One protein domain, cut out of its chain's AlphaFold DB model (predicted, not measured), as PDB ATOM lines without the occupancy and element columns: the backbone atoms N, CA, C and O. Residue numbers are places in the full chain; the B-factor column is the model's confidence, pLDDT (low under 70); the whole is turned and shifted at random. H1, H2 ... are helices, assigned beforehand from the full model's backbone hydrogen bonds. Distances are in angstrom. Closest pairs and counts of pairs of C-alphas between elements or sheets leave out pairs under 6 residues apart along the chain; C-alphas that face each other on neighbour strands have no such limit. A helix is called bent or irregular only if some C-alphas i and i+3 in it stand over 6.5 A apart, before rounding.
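AT A GLANCE: This is residues 60 to 122 of the 474 residues of an uncharacterized protein of Hondaea fermentalgiana (UniProt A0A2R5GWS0). A small cluster of five short helices is set crosswise: the longest, H5, runs along one side, and H2 folds back on H1 as a hairpin across from it. The 63 printed residues hold H1 to H5 in chain order, no named strand, all helix. It is compact and rounded, radius of gyration of the C-alphas 10.0 A, spans 28 by 21 by 19 A.

IN THESE COORDINATES: Find C-alpha 109 at (121.767, 133.745, 80.837); from there H5 runs 18.3 A to residue 121. H1, residues 60 to 70, starts at (107.625, 109.006, 81.142) and spans 15.4 A. H2 is 75 to 83, H3 89 to 92, H4 97 to 103. H2 is only just irregular: C-alphas 76 and 79 are 6.8 A apart.

HOW THE PARTS SIT: H5, with residues 115 to 119 alone, touches H1 at a steep tilt of 50 degrees, opposite ways; look at their closest C-alphas, Leu 69 and Ala 115, 6.7 A. With 112 to 113 alone it only just touches H4, 3 pairs of C-alphas within 8 A, closest Leu 100 and Arg 112, 6.7 A, about perpendicular at 77 degrees. With 116 to 119 alone it only just touches H3, 3 pairs, closest Cys 92 and Phe 119, 6.3 A. The hairpin H1 and H2 is closest at C-alphas Leu 69 and Arg 75, 5.2 A. H2 and H5 are apart. Every O i to N i+4 pair is within hydrogen-bond range in H1, H4 and H5, 3 of 5 in H2; H3 is too short for one.

THE WHOLE: The C-alphas farthest apart, Asp 60 and Phe 109, are 28.5 A apart. The printed part has no cut, its four links between helices are tight, and no printed residue is under 70 in pLDDT.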
ATOM      1  N   ASP A  60     108.700 108.012  81.222       82.88
ATOM      2  CA  ASP A  60     107.625 109.006  81.142       82.88
ATOM      3  C   ASP A  60     108.069 110.410  81.586       82.88
ATOM      4  O   ASP A  60     107.663 111.414  80.989       82.88
ATOM      5  N   GLU A  61     108.919 110.525  82.616       91.31
ATOM      6  CA  GLU A  61     109.351 111.839  83.118       91.31
ATOM      7  C   GLU A  61     110.306 112.539  82.141       91.31
ATOM      8  O   GLU A  61     110.210 113.755  81.944       91.31
ATOM      9  N   SER A  62     111.148 111.776  81.439       94.12
ATOM     10  CA  SER A  62     112.064 112.317  80.430       94.12
ATOM     11  C   SER A  62     111.313 112.981  79.264       94.12
ATOM     12  O   SER A  62     111.691 114.058  78.786       94.12
ATOM     13  N   ALA A  63     110.197 112.381  78.836       94.94
ATOM     14  CA  ALA A  63     109.341 112.916  77.785       94.94
ATOM     15  C   ALA A  63     108.636 114.204  78.232       94.94
ATOM     16  O   ALA A  63     108.476 115.134  77.437       94.94
ATOM     17  N   ILE A  64     108.251 114.291  79.508       95.31
ATOM     18  CA  ILE A  64     107.661 115.501  80.087       95.31
ATOM     19  C   ILE A  64     108.684 116.642  80.098       95.31
ATOM     20  O   ILE A  64     108.355 117.744  79.662       95.31
ATOM     21  N   ILE A  65     109.927 116.388  80.516       96.88
ATOM     22  CA  ILE A  65     110.996 117.401  80.517       96.88
ATOM     23  C   ILE A  65     111.259 117.919  79.097       96.88
ATOM     24  O   ILE A  65     111.334 119.132  78.889       96.88
ATOM     25  N   LYS A  66     111.325 117.019  78.105       97.38
ATOM     26  CA  LYS A  66     111.458 117.391  76.686       97.38
ATOM     27  C   LYS A  66     110.302 118.280  76.217       97.38
ATOM     28  O   LYS A  66     110.556 119.238  75.496       97.38
ATOM     29  N   LYS A  67     109.061 117.998  76.636       96.75
ATOM     30  CA  LYS A  67     107.882 118.825  76.318       96.75
ATOM     31  C   LYS A  67     107.949 120.209  76.967       96.75
ATOM     32  O   LYS A  67     107.775 121.194  76.266       96.75
ATOM     33  N   ILE A  68     108.286 120.296  78.257       97.31
ATOM     34  CA  ILE A  68     108.417 121.587  78.961       97.31
ATOM     35  C   ILE A  68     109.456 122.477  78.273       97.31
ATOM     36  O   ILE A  68     109.213 123.656  78.054       97.31
ATOM     37  N   LEU A  69     110.611 121.915  77.906       97.62
ATOM     38  CA  LEU A  69     111.657 122.666  77.209       97.62
ATOM     39  C   LEU A  69     111.306 122.958  75.744       97.62
ATOM     40  O   LEU A  69     111.777 123.952  75.197       97.62
ATOM     41  N   ALA A  70     110.484 122.118  75.111       97.50
ATOM     42  CA  ALA A  70     109.960 122.361  73.772       97.50
ATOM     43  C   ALA A  70     109.028 123.568  73.714       97.50
ATOM     44  O   ALA A  70     109.101 124.301  72.737       97.50
ATOM     45  N   ASP A  71     108.218 123.791  74.749       96.75
ATOM     46  CA  ASP A  71     107.289 124.925  74.826       96.75
ATOM     47  C   ASP A  71     108.009 126.287  74.950       96.75
ATOM     48  O   ASP A  71     107.385 127.335  74.811       96.75
ATOM     49  N   VAL A  72     109.323 126.280  75.214       97.69
ATOM     50  CA  VAL A  72     110.167 127.478  75.397       97.69
ATOM     51  C   VAL A  72     111.290 127.549  74.353       97.69
ATOM     52  O   VAL A  72     112.224 128.332  74.506       97.69
ATOM     53  N   ASP A  73     111.242 126.704  73.319       97.62
ATOM     54  CA  ASP A  73     112.258 126.596  72.260       97.62
ATOM     55  C   ASP A  73     113.673 126.217  72.747       97.62
ATOM     56  O   ASP A  73     114.683 126.495  72.103       97.62
ATOM     57  N   LEU A  74     113.777 125.504  73.876       97.94
ATOM     58  CA  LEU A  74     115.042 125.064  74.486       97.94
ATOM     59  C   LEU A  74     115.221 123.540  74.446       97.94
ATOM     60  O   LEU A  74     115.850 122.947  75.327       97.94
ATOM     61  N   ARG A  75     114.702 122.877  73.402       97.50
ATOM     62  CA  ARG A  75     114.776 121.407  73.233       97.50
ATOM     63  C   ARG A  75     116.203 120.861  73.331       97.50
ATOM     64  O   ARG A  75     116.399 119.773  73.872       97.50
ATOM     65  N   LYS A  76     117.191 121.639  72.868       97.75
ATOM     66  CA  LYS A  76     118.625 121.315  72.947       97.75
ATOM     67  C   LYS A  76     119.102 121.027  74.379       97.75
ATOM     68  O   LYS A  76     119.996 120.209  74.560       97.75
ATOM     69  N   TYR A  77     118.467 121.603  75.405       97.88
ATOM     70  CA  TYR A  77     118.906 121.455  76.802       97.88
ATOM     71  C   TYR A  77     118.416 120.162  77.457       97.88
ATOM     72  O   TYR A  77     118.926 119.774  78.505       97.88
ATOM     73  N   ALA A  78     117.462 119.452  76.846       97.56
ATOM     74  CA  ALA A  78     116.869 118.267  77.457       97.56
ATOM     75  C   ALA A  78     117.881 117.121  77.625       97.56
ATOM     76  O   ALA A  78     117.988 116.549  78.706       97.56
ATOM     77  N   LYS A  79     118.654 116.804  76.576       97.50
ATOM     78  CA  LYS A  79     119.670 115.734  76.607       97.50
ATOM     79  C   LYS A  79     120.749 115.966  77.684       97.50
ATOM     80  O   LYS A  79     120.931 115.069  78.507       97.50
ATOM     81  N   PRO A  80     121.436 117.126  77.735       97.94
ATOM     82  CA  PRO A  80     122.459 117.371  78.751       97.94
ATOM     83  C   PRO A  80     121.900 117.415  80.179       97.94
ATOM     84  O   PRO A  80     122.562 116.943  81.100       97.94
ATOM     85  N   LEU A  81     120.674 117.909  80.390       97.44
ATOM     86  CA  LEU A  81     120.053 117.890  81.720       97.44
ATOM     87  C   LEU A  81     119.786 116.467  82.214       97.44
ATOM     88  O   LEU A  81     120.127 116.143  83.352       97.44
ATOM     89  N   ILE A  82     119.240 115.609  81.349       96.44
ATOM     90  CA  ILE A  82     118.984 114.202  81.680       96.44
ATOM     91  C   ILE A  82     120.310 113.469  81.939       96.44
ATOM     92  O   ILE A  82     120.424 112.755  82.933       96.44
ATOM     93  N   LYS A  83     121.342 113.707  81.113       97.19
ATOM     94  CA  LYS A  83     122.681 113.110  81.284       97.19
ATOM     95  C   LYS A  83     123.334 113.490  82.621       97.19
ATOM     96  O   LYS A  83     124.008 112.662  83.219       97.19
ATOM     97  N   ASN A  84     123.086 114.705  83.116       97.25
ATOM     98  CA  ASN A  84     123.582 115.191  84.410       97.25
ATOM     99  C   ASN A  84     122.689 114.812  85.612       97.25
ATOM    100  O   ASN A  84     122.849 115.358  86.702       97.25
ATOM    101  N   GLY A  85     121.732 113.891  85.443       96.00
ATOM    102  CA  GLY A  85     120.906 113.372  86.542       96.00
ATOM    103  C   GLY A  85     119.689 114.231  86.910       96.00
ATOM    104  O   GLY A  85     119.032 113.971  87.924       96.00
ATOM    105  N   PHE A  86     119.343 115.228  86.088       97.00
ATOM    106  CA  PHE A  86     118.071 115.960  86.164       97.00
ATOM    107  C   PHE A  86     117.008 115.266  85.300       97.00
ATOM    108  O   PHE A  86     116.417 115.850  84.399       97.00
ATOM    109  N   ASP A  87     116.806 113.986  85.590       95.88
ATOM    110  CA  ASP A  87     115.881 113.046  84.951       95.88
ATOM    111  C   ASP A  87     114.411 113.236  85.359       95.88
ATOM    112  O   ASP A  87     113.504 112.816  84.647       95.88
ATOM    113  N   THR A  88     114.175 113.887  86.499       96.25
ATOM    114  CA  THR A  88     112.847 114.034  87.102       96.25
ATOM    115  C   THR A  88     112.404 115.489  87.194       96.25
ATOM    116  O   THR A  88     113.175 116.380  87.569       96.25
ATOM    117  N   VAL A  89     111.113 115.752  86.963       95.94
ATOM    118  CA  VAL A  89     110.557 117.125  86.939       95.94
ATOM    119  C   VAL A  89     110.789 117.850  88.271       95.94
ATOM    120  O   VAL A  89     111.101 119.040  88.311       95.94
ATOM    121  N   LYS A  90     110.708 117.117  89.389       96.00
ATOM    122  CA  LYS A  90     110.960 117.659  90.736       96.00
ATOM    123  C   LYS A  90     112.407 118.093  90.945       96.00
ATOM    124  O   LYS A  90     112.648 119.007  91.734       96.00
ATOM    125  N   ARG A  91     113.370 117.420  90.306       96.94
ATOM    126  CA  ARG A  91     114.776 117.837  90.328       96.94
ATOM    127  C   ARG A  91     114.968 119.057  89.439       96.94
ATOM    128  O   ARG A  91     115.590 120.014  89.891       96.94
ATOM    129  N   CYS A  92     114.344 119.082  88.260       97.44
ATOM    130  CA  CYS A  92     114.377 120.248  87.377       97.44
ATOM    131  C   CYS A  92     113.786 121.511  88.032       97.44
ATOM    132  O   CYS A  92     114.333 122.597  87.887       97.44
ATOM    133  N   GLN A  93     112.734 121.381  88.844       97.38
ATOM    134  CA  GLN A  93     112.154 122.496  89.612       97.38
ATOM    135  C   GLN A  93     113.095 123.104  90.661       97.38
ATOM    136  O   GLN A  93     112.915 124.254  91.061       97.38
ATOM    137  N   LYS A  94     114.089 122.338  91.122       97.50
ATOM    138  CA  LYS A  94     115.096 122.775  92.097       97.50
ATOM    139  C   LYS A  94     116.401 123.228  91.439       97.50
ATOM    140  O   LYS A  94     117.365 123.491  92.154       97.50
ATOM    141  N   LEU A  95     116.452 123.293  90.106       97.25
ATOM    142  CA  LEU A  95     117.630 123.771  89.390       97.25
ATOM    143  C   LEU A  95     117.950 125.217  89.782       97.25
ATOM    144  O   LEU A  95     117.074 126.074  89.906       97.25
ATOM    145  N   THR A  96     119.239 125.478  89.947       98.00
ATOM    146  CA  THR A  96     119.815 126.812  90.092       98.00
ATOM    147  C   THR A  96     120.528 127.202  88.797       98.00
ATOM    148  O   THR A  96     120.808 126.365  87.935       98.00
ATOM    149  N   HIS A  97     120.875 128.484  88.655       97.81
ATOM    150  CA  HIS A  97     121.676 128.943  87.518       97.81
ATOM    151  C   HIS A  97     123.063 128.292  87.452       97.81
ATOM    152  O   HIS A  97     123.599 128.187  86.352       97.81
ATOM    153  N   THR A  98     123.641 127.879  88.589       97.94
ATOM    154  CA  THR A  98     124.931 127.170  88.647       97.94
ATOM    155  C   THR A  98     124.815 125.789  88.017       97.94
ATOM    156  O   THR A  98     125.529 125.506  87.063       97.94
ATOM    157  N   ASN A  99     123.813 125.003  88.421       97.69
ATOM    158  CA  ASN A  99     123.576 123.662  87.883       97.69
ATOM    159  C   ASN A  99     123.294 123.690  86.373       97.69
ATOM    160  O   ASN A  99     123.736 122.816  85.638       97.69
ATOM    161  N   LEU A 100     122.573 124.710  85.889       97.38
ATOM    162  CA  LEU A 100     122.351 124.893  84.451       97.38
ATOM    163  C   LEU A 100     123.622 125.287  83.695       97.38
ATOM    164  O   LEU A 100     123.731 124.970  82.519       97.38
ATOM    165  N   ARG A 101     124.550 125.999  84.341       97.94
ATOM    166  CA  ARG A 101     125.834 126.406  83.754       97.94
ATOM    167  C   ARG A 101     126.766 125.200  83.611       97.94
ATOM    168  O   ARG A 101     127.417 125.067  82.588       97.94
ATOM    169  N   GLU A 102     126.765 124.319  84.609       97.88
ATOM    170  CA  GLU A 102     127.495 123.046  84.583       97.88
ATOM    171  C   GLU A 102     126.888 122.069  83.571       97.88
ATOM    172  O   GLU A 102     127.611 121.442  82.804       97.88
ATOM    173  N   ALA A 103     125.556 121.963  83.530       97.56
ATOM    174  CA  ALA A 103     124.894 121.026  82.631       97.56
ATOM    175  C   ALA A 103     124.877 121.495  81.171       97.56
ATOM    176  O   ALA A 103     124.941 120.667  80.266       97.56
ATOM    177  N   VAL A 104     124.753 122.803  80.940       97.06
ATOM    178  CA  VAL A 104     124.638 123.415  79.611       97.06
ATOM    179  C   VAL A 104     125.554 124.645  79.535       97.06
ATOM    180  O   VAL A 104     125.088 125.778  79.711       97.06
ATOM    181  N   PRO A 105     126.858 124.442  79.269       96.12
ATOM    182  CA  PRO A 105     127.841 125.529  79.244       96.12
ATOM    183  C   PRO A 105     127.537 126.586  78.176       96.12
ATOM    184  O   PRO A 105     127.710 127.778  78.414       96.12
ATOM    185  N   GLU A 106     127.004 126.156  77.032       96.12
ATOM    186  CA  GLU A 106     126.693 126.998  75.866       96.12
ATOM    187  C   GLU A 106     125.476 127.917  76.071       96.12
ATOM    188  O   GLU A 106     125.169 128.757  75.227       96.12
ATOM    189  N   GLY A 107     124.737 127.763  77.174       95.19
ATOM    190  CA  GLY A 107     123.485 128.478  77.372       95.19
ATOM    191  C   GLY A 107     123.653 129.918  77.848       95.19
ATOM    192  O   GLY A 107     124.169 130.189  78.944       95.19
ATOM    193  N   THR A 108     123.083 130.864  77.099       97.69
ATOM    194  CA  THR A 108     123.015 132.271  77.518       97.69
ATOM    195  C   THR A 108     122.240 132.413  78.835       97.69
ATOM    196  O   THR A 108     121.433 131.561  79.230       97.69
ATOM    197  N   PHE A 109     122.476 133.501  79.574       97.56
ATOM    198  CA  PHE A 109     121.767 133.745  80.837       97.56
ATOM    199  C   PHE A 109     120.241 133.836  80.642       97.56
ATOM    200  O   PHE A 109     119.482 133.288  81.444       97.56
ATOM    201  N   SER A 110     119.799 134.460  79.544       97.75
ATOM    202  CA  SER A 110     118.382 134.607  79.189       97.75
ATOM    203  C   SER A 110     117.702 133.257  78.925       97.75
ATOM    204  O   SER A 110     116.620 132.998  79.455       97.75
ATOM    205  N   GLU A 111     118.340 132.360  78.166       98.12
ATOM    206  CA  GLU A 111     117.816 131.008  77.923       98.12
ATOM    207  C   GLU A 111     117.732 130.199  79.226       98.12
ATOM    208  O   GLU A 111     116.719 129.555  79.499       98.12
ATOM    209  N   ARG A 112     118.753 130.284  80.089       98.00
ATOM    210  CA  ARG A 112     118.737 129.606  81.395       98.00
ATOM    211  C   ARG A 112     117.613 130.114  82.295       98.00
ATOM    212  O   ARG A 112     116.934 129.309  82.926       98.00
ATOM    213  N   ASN A 113     117.378 131.426  82.335       97.88
ATOM    214  CA  ASN A 113     116.284 132.001  83.122       97.88
ATOM    215  C   ASN A 113     114.906 131.560  82.591       97.88
ATOM    216  O   ASN A 113     114.027 131.190  83.370       97.88
ATOM    217  N   ARG A 114     114.742 131.512  81.261       98.12
ATOM    218  CA  ARG A 114     113.536 130.982  80.605       98.12
ATOM    219  C   ARG A 114     113.270 129.518  80.974       98.12
ATOM    220  O   ARG A 114     112.153 129.197  81.374       98.12
ATOM    221  N   ALA A 115     114.294 128.662  80.938       98.00
ATOM    222  CA  ALA A 115     114.172 127.265  81.357       98.00
ATOM    223  C   ALA A 115     113.776 127.129  82.840       98.00
ATOM    224  O   ALA A 115     112.858 126.377  83.166       98.00
ATOM    225  N   LEU A 116     114.420 127.882  83.744       98.00
ATOM    226  CA  LEU A 116     114.088 127.857  85.176       98.00
ATOM    227  C   LEU A 116     112.647 128.279  85.443       98.00
ATOM    228  O   LEU A 116     111.963 127.650  86.253       98.00
ATOM    229  N   LYS A 117     112.186 129.340  84.775       98.06
ATOM    230  CA  LYS A 117     110.812 129.820  84.908       98.06
ATOM    231  C   LYS A 117     109.816 128.765  84.426       98.06
ATOM    232  O   LYS A 117     108.891 128.439  85.158       98.06
ATOM    233  N   ALA A 118     110.071 128.144  83.276       97.81
ATOM    234  CA  ALA A 118     109.206 127.098  82.739       97.81
ATOM    235  C   ALA A 118     109.100 125.869  83.651       97.81
ATOM    236  O   ALA A 118     108.006 125.349  83.855       97.81
ATOM    237  N   PHE A 119     110.204 125.430  84.269       97.81
ATOM    238  CA  PHE A 119     110.145 124.336  85.243       97.81
ATOM    239  C   PHE A 119     109.380 124.716  86.515       97.81
ATOM    240  O   PHE A 119     108.624 123.888  87.027       97.81
ATOM    241  N   LYS A 120     109.552 125.945  87.025       97.56
ATOM    242  CA  LYS A 120     108.834 126.445  88.211       97.56
ATOM    243  C   LYS A 120     107.333 126.587  87.969       97.56
ATOM    244  O   LYS A 120     106.551 126.210  88.836       97.56
ATOM    245  N   ASP A 121     106.961 127.090  86.796       96.62
ATOM    246  CA  ASP A 121     105.569 127.326  86.409       96.62
ATOM    247  C   ASP A 121     104.857 126.023  85.998       96.62
ATOM    248  O   ASP A 121     103.627 125.961  85.963       96.62
ATOM    249  N   TYR A 122     105.611 124.953  85.715       96.81
ATOM    250  CA  TYR A 122     105.043 123.652  85.395       96.81
ATOM    251  C   TYR A 122     104.387 123.013  86.626       96.81
ATOM    252  O   TYR A 122     105.029 122.358  87.453       96.81
TER     253      TYR A 122